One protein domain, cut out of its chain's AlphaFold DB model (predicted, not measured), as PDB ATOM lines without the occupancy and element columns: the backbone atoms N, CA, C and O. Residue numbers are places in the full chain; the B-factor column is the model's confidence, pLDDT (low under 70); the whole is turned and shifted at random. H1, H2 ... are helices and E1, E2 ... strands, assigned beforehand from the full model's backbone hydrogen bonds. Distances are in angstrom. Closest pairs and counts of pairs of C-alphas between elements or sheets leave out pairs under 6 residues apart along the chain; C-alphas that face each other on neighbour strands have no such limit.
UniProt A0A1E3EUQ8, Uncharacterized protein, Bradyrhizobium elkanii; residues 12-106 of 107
ATOM      1  N   THR A  12     244.764 352.762 237.150       91.44
ATOM      2  CA  THR A  12     245.051 351.717 236.164       91.44
ATOM      3  C   THR A  12     243.884 351.603 235.204       91.44
ATOM      4  O   THR A  12     242.751 351.417 235.640       91.44
ATOM      5  N   VAL A  13     244.148 351.669 233.902       95.19
ATOM      6  CA  VAL A  13     243.133 351.368 232.889       95.19
ATOM      7  C   VAL A  13     242.795 349.878 232.958       95.19
ATOM      8  O   VAL A  13     243.651 349.032 232.714       95.19
ATOM      9  N   GLU A  14     241.550 349.554 233.299       95.81
ATOM     10  CA  GLU A  14     241.070 348.168 233.381       95.81
ATOM     11  C   GLU A  14     240.393 347.701 232.100       95.81
ATOM     12  O   GLU A  14     240.478 346.530 231.728       95.81
ATOM     13  N   LYS A  15     239.677 348.611 231.437       96.69
ATOM     14  CA  LYS A  15     238.932 348.310 230.221       96.69
ATOM     15  C   LYS A  15     238.856 349.542 229.335       96.69
ATOM     16  O   LYS A  15     238.636 350.653 229.812       96.69
ATOM     17  N   THR A  16     238.973 349.304 228.037       97.56
ATOM     18  CA  THR A  16     238.830 350.318 226.998       97.56
ATOM     19  C   THR A  16     237.728 349.894 226.038       97.56
ATOM     20  O   THR A  16     237.666 348.733 225.632       97.56
ATOM     21  N   VAL A  17     236.860 350.833 225.672       96.56
ATOM     22  CA  VAL A  17     235.831 350.663 224.642       96.56
ATOM     23  C   VAL A  17     236.031 351.737 223.584       96.56
ATOM     24  O   VAL A  17     236.156 352.911 223.917       96.56
ATOM     25  N   GLU A  18     236.029 351.352 222.313       97.06
ATOM     26  CA  GLU A  18     236.079 352.280 221.183       97.06
ATOM     27  C   GLU A  18     234.828 352.132 220.324       97.06
ATOM     28  O   GLU A  18     234.347 351.022 220.101       97.06
ATOM     29  N   PHE A  19     234.290 353.252 219.846       95.06
ATOM     30  CA  PHE A  19     233.105 353.260 218.992       95.06
ATOM     31  C   PHE A  19     233.072 354.494 218.089       95.06
ATOM     32  O   PHE A  19     233.740 355.496 218.342       95.06
ATOM     33  N   ALA A  20     232.270 354.431 217.029       94.38
ATOM     34  CA  ALA A  20     231.978 355.572 216.170       94.38
ATOM     35  C   ALA A  20     230.549 356.067 216.422       94.38
ATOM     36  O   ALA A  20     229.632 355.262 216.587       94.38
ATOM     37  N   ALA A  21     230.358 357.383 216.443       92.44
ATOM     38  CA  ALA A  21     229.046 358.007 216.582       92.44
ATOM     39  C   ALA A  21     228.987 359.349 215.841       92.44
ATOM     40  O   ALA A  21     230.010 360.003 215.631       92.44
ATOM     41  N   ALA A  22     227.783 359.769 215.451       89.69
ATOM     42  CA  ALA A  22     227.566 361.095 214.883       89.69
ATOM     43  C   ALA A  22     227.747 362.173 215.964       89.69
ATOM     44  O   ALA A  22     227.213 362.052 217.066       89.69
ATOM     45  N   TRP A  23     228.512 363.218 215.651       87.31
ATOM     46  CA  TRP A  23     228.725 364.369 216.524       87.31
ATOM     47  C   TRP A  23     229.179 365.572 215.696       87.31
ATOM     48  O   TRP A  23     230.099 365.452 214.890       87.31
ATOM     49  N   GLY A  24     228.542 366.733 215.880       83.44
ATOM     50  CA  GLY A  24     228.900 367.950 215.138       83.44
ATOM     51  C   GLY A  24     228.667 367.852 213.623       83.44
ATOM     52  O   GLY A  24     229.397 368.467 212.854       83.44
ATOM     53  N   GLY A  25     227.684 367.054 213.190       85.94
ATOM     54  CA  GLY A  25     227.336 366.875 211.774       85.94
ATOM     55  C   GLY A  25     228.183 365.851 211.005       85.94
ATOM     56  O   GLY A  25     227.916 365.617 209.830       85.94
ATOM     57  N   SER A  26     229.167 365.204 211.640       88.25
ATOM     58  CA  SER A  26     229.992 364.161 211.018       88.25
ATOM     59  C   SER A  26     230.131 362.923 211.906       88.25
ATOM     60  O   SER A  26     229.844 362.950 213.103       88.25
ATOM     61  N   THR A  27     230.600 361.813 211.328       92.88
ATOM     62  CA  THR A  27     231.004 360.645 212.126       92.88
ATOM     63  C   THR A  27     232.305 360.967 212.858       92.88
ATOM     64  O   THR A  27     233.278 361.390 212.236       92.88
ATOM     65  N   SER A  28     232.314 360.777 214.173       93.81
ATOM     66  CA  SER A  28     233.479 360.922 215.046       93.81
ATOM     67  C   SER A  28     233.785 359.590 215.732       93.81
ATOM     68  O   SER A  28     232.881 358.797 215.997       93.81
ATOM     69  N   PHE A  29     235.060 359.348 216.035       96.12
ATOM     70  CA  PHE A  29     235.503 358.170 216.780       96.12
ATOM     71  C   PHE A  29     235.734 358.543 218.239       96.12
ATOM     72  O   PHE A  29     236.371 359.558 218.526       96.12
ATOM     73  N   PHE A  30     235.236 357.712 219.141       96.12
ATOM     74  CA  PHE A  30     235.299 357.894 220.580       96.12
ATOM     75  C   PHE A  30     235.993 356.706 221.237       96.12
ATOM     76  O   PHE A  30     235.880 355.570 220.770       96.12
ATOM     77  N   ARG A  31     236.673 356.976 222.348       97.31
ATOM     78  CA  ARG A  31     237.249 355.968 223.237       97.31
ATOM     79  C   ARG A  31     236.798 356.261 224.662       97.31
ATOM     80  O   ARG A  31     236.843 357.410 225.083       97.31
ATOM     81  N   ILE A  32     236.394 355.242 225.405       97.12
ATOM     82  CA  ILE A  32     236.150 355.326 226.844       97.12
ATOM     83  C   ILE A  32     237.143 354.410 227.536       97.12
ATOM     84  O   ILE A  32     237.239 353.233 227.193       97.12
ATOM     85  N   GLU A  33     237.854 354.942 228.515       97.31
ATOM     86  CA  GLU A  33     238.727 354.172 229.391       97.31
ATOM     87  C   GLU A  33     238.105 354.140 230.783       97.31
ATOM     88  O   GLU A  33     237.732 355.181 231.319       97.31
ATOM     89  N   ALA A  34     237.956 352.945 231.349       97.06
ATOM     90  CA  ALA A  34     237.573 352.737 232.736       97.06
ATOM     91  C   ALA A  34     238.843 352.575 233.567       97.06
ATOM     92  O   ALA A  34     239.622 351.647 233.337       97.06
ATOM     93  N   LEU A  35     239.051 353.482 234.512       95.81
ATOM     94  CA  LEU A  35     240.237 353.547 235.344       95.81
ATOM     95  C   LEU A  35     239.885 353.133 236.769       95.81
ATOM     96  O   LEU A  35     238.915 353.641 237.328       95.81
ATOM     97  N   ARG A  36     240.682 352.240 237.359       94.06
ATOM     98  CA  ARG A  36     240.611 351.889 238.778       94.06
ATOM     99  C   ARG A  36     241.585 352.745 239.576       94.06
ATOM    100  O   ARG A  36     242.786 352.738 239.301       94.06
ATOM    101  N   GLU A  37     241.063 353.428 240.585       89.75
ATOM    102  CA  GLU A  37     241.846 354.126 241.603       89.75
ATOM    103  C   GLU A  37     242.372 353.149 242.661       89.75
ATOM    104  O   GLU A  37     241.811 352.072 242.876       89.75
ATOM    105  N   GLU A  38     243.407 353.549 243.399       82.75
ATOM    106  CA  GLU A  38     243.961 352.751 244.500       82.75
ATOM    107  C   GLU A  38     242.909 352.395 245.569       82.75
ATOM    108  O   GLU A  38     242.896 351.276 246.079       82.75
ATOM    109  N   GLY A  39     241.962 353.304 245.837       80.12
ATOM    110  CA  GLY A  39     240.840 353.085 246.760       80.12
ATOM    111  C   GLY A  39     239.807 352.048 246.289       80.12
ATOM    112  O   GLY A  39     238.830 351.795 246.989       80.12
ATOM    113  N   GLY A  40     239.997 351.455 245.106       85.06
ATOM    114  CA  GLY A  40     239.147 350.403 244.549       85.06
ATOM    115  C   GLY A  40     237.927 350.911 243.781       85.06
ATOM    116  O   GLY A  40     237.230 350.103 243.168       85.06
ATOM    117  N   SER A  41     237.685 352.222 243.767       91.50
ATOM    118  CA  SER A  41     236.669 352.858 242.928       91.50
ATOM    119  C   SER A  41     237.090 352.826 241.449       91.50
ATOM    120  O   SER A  41     238.280 352.742 241.138       91.50
ATOM    121  N   CYS A  42     236.119 352.837 240.534       94.69
ATOM    122  CA  CYS A  42     236.357 352.980 239.101       94.69
ATOM    123  C   CYS A  42     235.672 354.240 238.572       94.69
ATOM    124  O   CYS A  42     234.528 354.515 238.935       94.69
ATOM    125  N   PHE A  43     236.322 354.953 237.658       94.81
ATOM    126  CA  PHE A  43     235.750 356.091 236.934       94.81
ATOM    127  C   PHE A  43     236.073 355.998 235.443       94.81
ATOM    128  O   PHE A  43     236.940 355.223 235.040       94.81
ATOM    129  N   CYS A  44     235.382 356.774 234.609       96.44
ATOM    130  CA  CYS A  44     235.639 356.788 233.171       96.44
ATOM    131  C   CYS A  44     236.253 358.101 232.682       96.44
ATOM    132  O   CYS A  44     235.854 359.185 233.102       96.44
ATOM    133  N   ARG A  45     237.163 357.997 231.708       95.88
ATOM    134  CA  ARG A  45     237.537 359.102 230.817       95.88
ATOM    135  C   ARG A  45     237.052 358.827 229.408       95.88
ATOM    136  O   ARG A  45     237.072 357.686 228.953       95.88
ATOM    137  N   VAL A  46     236.605 359.876 228.727       96.75
ATOM    138  CA  VAL A  46     236.101 359.794 227.356       96.75
ATOM    139  C   VAL A  46     236.959 360.668 226.471       96.75
ATOM    140  O   VAL A  46     237.159 361.847 226.753       96.75
ATOM    141  N   TYR A  47     237.388 360.095 225.362       96.94
ATOM    142  CA  TYR A  47     238.220 360.733 224.367       96.94
ATOM    143  C   TYR A  47     237.501 360.784 223.026       96.94
ATOM    144  O   TYR A  47     236.680 359.922 222.704       96.94
ATOM    145  N   ILE A  48     237.860 361.776 222.223       95.94
ATOM    146  CA  ILE A  48     237.483 361.897 220.821       95.94
ATOM    147  C   ILE A  48     238.748 361.905 219.966       95.94
ATOM    148  O   ILE A  48     239.743 362.545 220.309       95.94
ATOM    149  N   LYS A  49     238.723 361.180 218.849       96.12
ATOM    150  CA  LYS A  49     239.843 361.144 217.910       96.12
ATOM    151  C   LYS A  49     239.888 362.453 217.125       96.12
ATOM    152  O   LYS A  49     238.887 362.870 216.534       96.12
ATOM    153  N   ARG A  50     241.044 363.109 217.118       93.56
ATOM    154  CA  ARG A  50     241.302 364.359 216.399       93.56
ATOM    155  C   ARG A  50     242.588 364.254 215.614       93.56
ATOM    156  O   ARG A  50     243.525 363.599 216.048       93.56
ATOM    157  N   ARG A  51     242.623 364.930 214.475       92.25
ATOM    158  CA  ARG A  51     243.819 365.025 213.656       92.25
ATOM    159  C   ARG A  51     244.588 366.287 214.013       92.25
ATOM    160  O   ARG A  51     243.998 367.366 214.033       92.25
ATOM    161  N   PHE A  52     245.875 366.136 214.290       90.00
ATOM    162  CA  PHE A  52     246.792 367.236 214.558       90.00
ATOM    163  C   PHE A  52     247.996 367.146 213.627       90.00
ATOM    164  O   PHE A  52     248.509 366.057 213.372       90.00
ATOM    165  N   GLU A  53     248.456 368.299 213.147       90.50
ATOM    166  CA  GLU A  53     249.790 368.411 212.562       90.50
ATOM    167  C   GLU A  53     250.791 368.464 213.713       90.50
ATOM    168  O   GLU A  53     250.720 369.346 214.574       90.50
ATOM    169  N   MET A  54     251.691 367.487 213.762       86.56
ATOM    170  CA  MET A  54     252.708 367.395 214.802       86.56
ATOM    171  C   MET A  54     254.075 367.222 214.154       86.56
ATOM    172  O   MET A  54     254.216 366.585 213.110       86.56
ATOM    173  N   SER A  55     255.084 367.820 214.779       85.62
ATOM    174  CA  SER A  55     256.471 367.501 214.473       85.62
ATOM    175  C   SER A  55     256.878 366.293 215.304       85.62
ATOM    176  O   SER A  55     256.646 366.278 216.516       85.62
ATOM    177  N   ASP A  56     257.528 365.322 214.676       80.56
ATOM    178  CA  ASP A  56     258.113 364.188 215.379       80.56
ATOM    179  C   ASP A  56     259.203 364.648 216.358       80.56
ATOM    180  O   ASP A  56     259.703 365.783 216.316       80.56
ATOM    181  N   ALA A  57     259.584 363.753 217.267       82.38
ATOM    182  CA  ALA A  57     260.739 363.985 218.119       82.38
ATOM    183  C   ALA A  57     261.981 364.228 217.250       82.38
ATOM    184  O   ALA A  57     262.218 363.521 216.269       82.38
ATOM    185  N   LEU A  58     262.782 365.228 217.622       84.75
ATOM    186  CA  LEU A  58     264.047 365.491 216.949       84.75
ATOM    187  C   LEU A  58     264.952 364.266 217.102       84.75
ATOM    188  O   LEU A  58     265.289 363.873 218.221       84.75
ATOM    189  N   THR A  59     265.368 363.692 215.982       83.19
ATOM    190  CA  THR A  59     266.340 362.599 215.945       83.19
ATOM    191  C   THR A  59     267.607 363.065 215.237       83.19
ATOM    192  O   THR A  59     267.589 364.006 214.442       83.19
ATOM    193  N   ILE A  60     268.741 362.453 215.579       82.25
ATOM    194  CA  ILE A  60     270.013 362.700 214.896       82.25
ATOM    195  C   ILE A  60     270.356 361.428 214.130       82.25
ATOM    196  O   ILE A  60     270.753 360.430 214.730       82.25
ATOM    197  N   GLU A  61     270.223 361.474 212.808       81.56
ATOM    198  CA  GLU A  61     270.583 360.381 211.907       81.56
ATOM    199  C   GLU A  61     271.811 360.796 211.093       81.56
ATOM    200  O   GLU A  61     271.799 361.810 210.400       81.56
ATOM    201  N   ASN A  62     272.913 360.043 211.202       84.44
ATOM    202  CA  ASN A  62     274.178 360.332 210.504       84.44
ATOM    203  C   ASN A  62     274.709 361.771 210.703       84.44
ATOM    204  O   ASN A  62     275.311 362.353 209.804       84.44
ATOM    205  N   GLY A  63     274.481 362.358 211.883       80.62
ATOM    206  CA  GLY A  63     274.895 363.730 212.200       80.62
ATOM    207  C   GLY A  63     273.980 364.821 211.632       80.62
ATOM    208  O   GLY A  63     274.249 366.002 211.840       80.62
ATOM    209  N   VAL A  64     272.888 364.445 210.962       83.25
ATOM    210  CA  VAL A  64     271.853 365.360 210.476       83.25
ATOM    211  C   VAL A  64     270.685 365.349 211.453       83.25
ATOM    212  O   VAL A  64     270.209 364.293 211.868       83.25
ATOM    213  N   GLN A  65     270.225 366.539 211.831       83.00
ATOM    214  CA  GLN A  65     268.992 366.698 212.591       83.00
ATOM    215  C   GLN A  65     267.800 366.425 211.675       83.00
ATOM    216  O   GLN A  65     267.586 367.144 210.698       83.00
ATOM    217  N   VAL A  66     267.031 365.394 212.003       80.50
ATOM    218  CA  VAL A  66     265.823 365.009 211.281       80.50
ATOM    219  C   VAL A  66     264.624 365.275 212.180       80.50
ATOM    220  O   VAL A  66     264.542 364.791 213.311       80.50
ATOM    221  N   GLN A  67     263.688 366.068 211.665       81.00
ATOM    222  CA  GLN A  67     262.387 366.282 212.278       81.00
ATOM    223  C   GLN A  67     261.330 366.289 211.176       81.00
ATOM    224  O   GLN A  67     261.207 367.257 210.423       81.00
ATOM    225  N   ALA A  68     260.598 365.186 211.056       79.38
ATOM    226  CA  ALA A  68     259.486 365.098 210.126       79.38
ATOM    227  C   ALA A  68     258.258 365.811 210.707       79.38
ATOM    228  O   ALA A  68     258.056 365.843 211.922       79.38
ATOM    229  N   LYS A  69     257.449 366.398 209.825       83.56
ATOM    230  CA  LYS A  69     256.099 366.856 210.152       83.56
ATOM    231  C   LYS A  69     255.101 365.905 209.517       83.56
ATOM    232  O   LYS A  69     255.246 365.575 208.339       83.56
ATOM    233  N   GLY A  70     254.101 365.502 210.286       84.31
ATOM    234  CA  GLY A  70     253.062 364.588 209.842       84.31
ATOM    235  C   GLY A  70     251.693 364.960 210.391       84.31
ATOM    236  O   GLY A  70     251.561 365.651 211.404       84.31
ATOM    237  N   GLU A  71     250.655 364.487 209.706       89.75
ATOM    238  CA  GLU A  71     249.315 364.432 210.276       89.75
ATOM    239  C   GLU A  71     249.189 363.165 211.124       89.75
ATOM    240  O   GLU A  71     249.365 362.053 210.624       89.75
ATOM    241  N   HIS A  72     248.836 363.330 212.396       87.31
ATOM    242  CA  HIS A  72     248.626 362.220 213.318       87.31
ATOM    243  C   HIS A  72     247.217 362.275 213.889       87.31
ATOM    244  O   HIS A  72     246.708 363.340 214.245       87.31
ATOM    245  N   ASP A  73     246.586 361.109 214.009       91.38
ATOM    246  CA  ASP A  73     245.340 361.002 214.750       91.38
ATOM    247  C   ASP A  73     245.638 360.739 216.235       91.38
ATOM    248  O   ASP A  73     246.270 359.743 216.589       91.38
ATOM    249  N   VAL A  74     245.129 361.603 217.108       92.56
ATOM    250  CA  VAL A  74     245.365 361.588 218.554       92.56
ATOM    251  C   VAL A  74     244.032 361.516 219.296       92.56
ATOM    252  O   VAL A  74     243.040 362.133 218.899       92.56
ATOM    253  N   TRP A  75     244.003 360.760 220.390       95.31
ATOM    254  CA  TRP A  75     242.887 360.762 221.331       95.31
ATOM    255  C   TRP A  75     243.019 361.956 222.270       95.31
ATOM    256  O   TRP A  75     243.993 362.054 223.011       95.31
ATOM    257  N   VAL A  76     242.045 362.861 222.239       94.88
ATOM    258  CA  VAL A  76     241.989 364.016 223.147       94.88
ATOM    259  C   VAL A  76     240.756 363.936 224.024       94.88
ATOM    260  O   VAL A  76     239.753 363.357 223.606       94.88
ATOM    261  N   ASP A  77     240.815 364.513 225.225       95.38
ATOM    262  CA  ASP A  77     239.673 364.544 226.142       95.38
ATOM    263  C   ASP A  77     238.437 365.115 225.429       95.38
ATOM    264  O   ASP A  77     238.488 366.165 224.778       95.38
ATOM    265  N   PHE A  78     237.311 364.409 225.528       93.56
ATOM    266  CA  PHE A  78     236.053 364.884 224.976       93.56
ATOM    267  C   PHE A  78     235.467 365.941 225.926       93.56
ATOM    268  O   PHE A  78     235.017 365.597 227.018       93.56
ATOM    269  N   PRO A  79     235.416 367.231 225.544       85.94
ATOM    270  CA  PRO A  79     235.124 368.316 226.487       85.94
ATOM    271  C   PRO A  79     233.696 368.277 227.046       85.94
ATOM    272  O   PRO A  79     233.417 368.859 228.088       85.94
ATOM    273  N   ALA A  80     232.776 367.603 226.352       84.69
ATOM    274  CA  ALA A  80     231.392 367.438 226.779       84.69
ATOM    275  C   ALA A  80     231.132 366.079 227.453       84.69
ATOM    276  O   ALA A  80     229.969 365.685 227.583       84.69
ATOM    277  N   ALA A  81     232.189 365.357 227.834       88.31
ATOM    278  CA  ALA A  81     232.080 364.084 228.520       88.31
ATOM    279  C   ALA A  81     231.476 364.271 229.922       88.31
ATOM    280  O   ALA A  81     231.998 365.055 230.716       88.31
ATOM    281  N   PRO A  82     230.389 363.558 230.250       86.56
ATOM    282  CA  PRO A  82     229.929 363.466 231.625       86.56
ATOM    283  C   PRO A  82     230.901 362.612 232.448       86.56
ATOM    284  O   PRO A  82     231.637 361.799 231.890       86.56
ATOM    285  N   TRP A  83     230.871 362.780 233.767       86.69
ATOM    286  CA  TRP A  83     231.620 361.939 234.700       86.69
ATOM    287  C   TRP A  83     230.776 360.731 235.109       86.69
ATOM    288  O   TRP A  83     229.605 360.893 235.460       86.69
ATOM    289  N   SER A  84     231.374 359.541 235.131       90.56
ATOM    290  CA  SER A  84     230.777 358.345 235.729       90.56
ATOM    291  C   SER A  84     231.719 357.714 236.746       90.56
ATOM    292  O   SER A  84     232.942 357.801 236.627       90.56
ATOM    293  N   HIS A  85     231.116 357.066 237.740       93.00
ATOM    294  CA  HIS A  85     231.804 356.240 238.721       93.00
ATOM    295  C   HIS A  85     231.071 354.901 238.861       93.00
ATOM    296  O   HIS A  85     229.872 354.796 238.574       93.00
ATOM    297  N   GLY A  86     231.790 353.881 239.315       92.00
ATOM    298  CA  GLY A  86     231.260 352.556 239.608       92.00
ATOM    299  C   GLY A  86     232.181 351.789 240.550       92.00
ATOM    300  O   GLY A  86     233.343 352.146 240.741       92.00
ATOM    301  N   LYS A  87     231.673 350.711 241.146       94.12
ATOM    302  CA  LYS A  87     232.497 349.789 241.948       94.12
ATOM    303  C   LYS A  87     233.339 348.870 241.061       94.12
ATOM    304  O   LYS A  87     234.358 348.328 241.492       94.12
ATOM    305  N   THR A  88     232.901 348.684 239.818       95.88
ATOM    306  CA  THR A  88     233.577 347.884 238.793       95.88
ATOM    307  C   THR A  88     233.740 348.688 237.507       95.88
ATOM    308  O   THR A  88     232.978 349.625 237.255       95.88
ATOM    309  N   ALA A  89     234.702 348.291 236.671       95.44
ATOM    310  CA  ALA A  89     234.886 348.878 235.348       95.44
ATOM    311  C   ALA A  89     233.618 348.765 234.483       95.44
ATOM    312  O   ALA A  89     233.250 349.723 233.810       95.44
ATOM    313  N   ASP A  90     232.914 347.629 234.542       96.25
ATOM    314  CA  ASP A  90     231.687 347.408 233.767       96.25
ATOM    315  C   ASP A  90     230.542 348.317 234.212       96.25
ATOM    316  O   ASP A  90     229.834 348.877 233.377       96.25
ATOM    317  N   GLU A  91     230.374 348.513 235.521       95.88
ATOM    318  CA  GLU A  91     229.384 349.447 236.061       95.88
ATOM    319  C   GLU A  91     229.686 350.885 235.615       95.88
ATOM    320  O   GLU A  91     228.806 351.564 235.083       95.88
ATOM    321  N   ALA A  92     230.943 351.323 235.760       95.94
ATOM    322  CA  ALA A  92     231.370 352.660 235.352       95.94
ATOM    323  C   ALA A  92     231.167 352.893 233.843       95.94
ATOM    324  O   ALA A  92     230.654 353.945 233.447       95.94
ATOM    325  N   LEU A  93     231.496 351.899 233.006       95.81
ATOM    326  CA  LEU A  93     231.304 351.953 231.554       95.81
ATOM    327  C   LEU A  93     229.833 351.983 231.160       95.81
ATOM    328  O   LEU A  93     229.451 352.802 230.328       95.81
ATOM    329  N   ASN A  94     229.000 351.127 231.751       94.94
ATOM    330  CA  ASN A  94     227.570 351.094 231.449       94.94
ATOM    331  C   ASN A  94     226.904 352.432 231.799       94.94
ATOM    332  O   ASN A  94     226.154 352.980 230.987       94.94
ATOM    333  N   HIS A  95     227.238 353.008 232.960       95.06
ATOM    334  CA  HIS A  95     226.798 354.354 233.326       95.06
ATOM    335  C   HIS A  95     227.308 355.408 232.331       95.06
ATOM    336  O   HIS A  95     226.519 356.220 231.845       95.06
ATOM    337  N   GLN A  96     228.596 355.371 231.969       95.69
ATOM    338  CA  GLN A  96     229.184 356.330 231.028       95.69
ATOM    339  C   GLN A  96     228.517 356.275 229.651       95.69
ATOM    340  O   GLN A  96     228.200 357.316 229.075       95.69
ATOM    341  N   MET A  97     228.280 355.073 229.127       92.75
ATOM    342  CA  MET A  97     227.631 354.855 227.835       92.75
ATOM    343  C   MET A  97     226.198 355.389 227.829       92.75
ATOM    344  O   MET A  97     225.793 356.030 226.856       92.75
ATOM    345  N   SER A  98     225.449 355.197 228.921       92.38
ATOM    346  CA  SER A  98     224.105 355.767 229.063       92.38
ATOM    347  C   SER A  98     224.138 357.298 229.019       92.38
ATOM    348  O   SER A  98     223.404 357.910 228.244       92.38
ATOM    349  N   LEU A  99     225.033 357.923 229.794       92.25
ATOM    350  CA  LEU A  99     225.161 359.383 229.854       92.25
ATOM    351  C   LEU A  99     225.631 359.980 228.515       92.25
ATOM    352  O   LEU A  99     225.147 361.032 228.090       92.25
ATOM    353  N   LEU A 100     226.558 359.309 227.825       91.06
ATOM    354  CA  LEU A 100     227.032 359.724 226.505       91.06
ATOM    355  C   LEU A 100     225.956 359.584 225.434       91.06
ATOM    356  O   LEU A 100     225.818 360.494 224.621       91.06
ATOM    357  N   SER A 101     225.178 358.498 225.435       87.94
ATOM    358  CA  SER A 101     224.058 358.320 224.502       87.94
ATOM    359  C   SER A 101     223.103 359.516 224.561       87.94
ATOM    360  O   SER A 101     222.743 360.077 223.525       87.94
ATOM    361  N   ASP A 102     222.747 359.968 225.763       84.56
ATOM    362  CA  ASP A 102     221.862 361.125 225.937       84.56
ATOM    363  C   ASP A 102     222.505 362.436 225.479       84.56
ATOM    364  O   ASP A 102     221.815 363.342 225.007       84.56
ATOM    365  N   ARG A 103     223.831 362.556 225.605       84.62
ATOM    366  CA  ARG A 103     224.572 363.743 225.173       84.62
ATOM    367  C   ARG A 103     224.726 363.810 223.657       84.62
ATOM    368  O   ARG A 103     224.558 364.885 223.093       84.62
ATOM    369  N   LEU A 104     225.020 362.682 223.016       85.00
ATOM    370  CA  LEU A 104     225.229 362.587 221.572       85.00
ATOM    371  C   LEU A 104     223.920 362.733 220.783       85.00
ATOM    372  O   LEU A 104     223.957 363.223 219.666       85.00
ATOM    373  N   LYS A 105     222.764 362.387 221.368       79.75
ATOM    374  CA  LYS A 105     221.437 362.603 220.753       79.75
ATOM    375  C   LYS A 105     220.951 364.057 220.769       79.75
ATOM    376  O   LYS A 105     220.012 364.384 220.054       79.75
ATOM    377  N   LYS A 106     221.505 364.906 221.641       64.81
ATOM    378  CA  LYS A 106     221.061 366.302 221.830       64.81
ATOM    379  C   LYS A 106     221.720 367.294 220.861       64.81
ATOM    380  O   LYS A 106     221.496 368.494 221.006       64.81
TER     381      LYS A 106
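What this domain is: This is residues 12 to 106 of the 107 residues of an uncharacterized protein of Bradyrhizobium elkanii (UniProt A0A1E3EUQ8). A curled sheet of four antiparallel strands has one helix, H1, packed over one face, and its last two strands, E3 and E6, reach out as a long two-stranded arm. The arm leads to a small hairpin, E4 and E5, where residues 60 to 65 stick out free. The printed part has 95 residues, with strands E1 to E6 followed by helix H1; the large sheet runs E1, E2, E3, E6, and the class is mixed, helices and strands. The whole is loose, with a radius of gyration of the C-alphas of 17.5 A, and its outline is flat, spanning 54 by 39 by 17 A.

Where its parts are: Find C-alpha 12 at (245.051, 351.717, 236.164); from there E1, residues 12 to 23, runs 28.5 A and bends by 67 degrees at residue 20. E2, residues 26 to 37, comes back over 34.3 A. E3, residues 42 to 55, is the longest strand by residues, 35.0 A, and bends by 76 degrees at residue 52. Look for C-alpha 63 at (274.895, 363.730, 212.200), between the short strands E4, residues 59 to 61, and E5, residues 64 to 66. E5 runs on into E6, residues 69 to 77, across a break of 2 residues, at 41 degrees; E6 is 23.0 A long and bends by 55 degrees at residue 73. H1, residues 89 to 104, runs 21.7 A to C-alpha 104 at (225.229, 362.587, 221.572).

How they stand to each other: Begin with E1, E2 and E3, a meander, each strand the antiparallel neighbour of the one before. In the hairpin of E1 and E2, N 19 and O 30 are within hydrogen-bond range at 3.0 A; in that of E2 and E3, N 33 and O 45 are at 2.9 A. E3 and E6 are antiparallel at 161 degrees, with N 50 and O 74 at 2.8 A. In the hairpin of E4 and E5, N 59 and O 66 are 3.0 A apart. E4 and H1 are apart. H1 is on the strongly twisted sheet at a height of 7.4 A, over E2 and E3, slantwise to the strands at 44 degrees to E3 on the local plane. The closest C-alphas of E2 and H1 are those of Ala 34 and Ala 89, 5.4 A. In H1, every O i to N i+4 pair is within hydrogen-bond range.

The domain as a whole: The two C-alphas farthest apart are those of Gly 63 and Asp 102, 54.8 A. The printed part has no cut. The link from E6 to H1 is long, 11 residues, and in it residues 85 to 86 pair antiparallel with residues 42 to 43 of E3; the other links are tight. The mean pLDDT of the printed part is 90.2, and residue 106 is under 70.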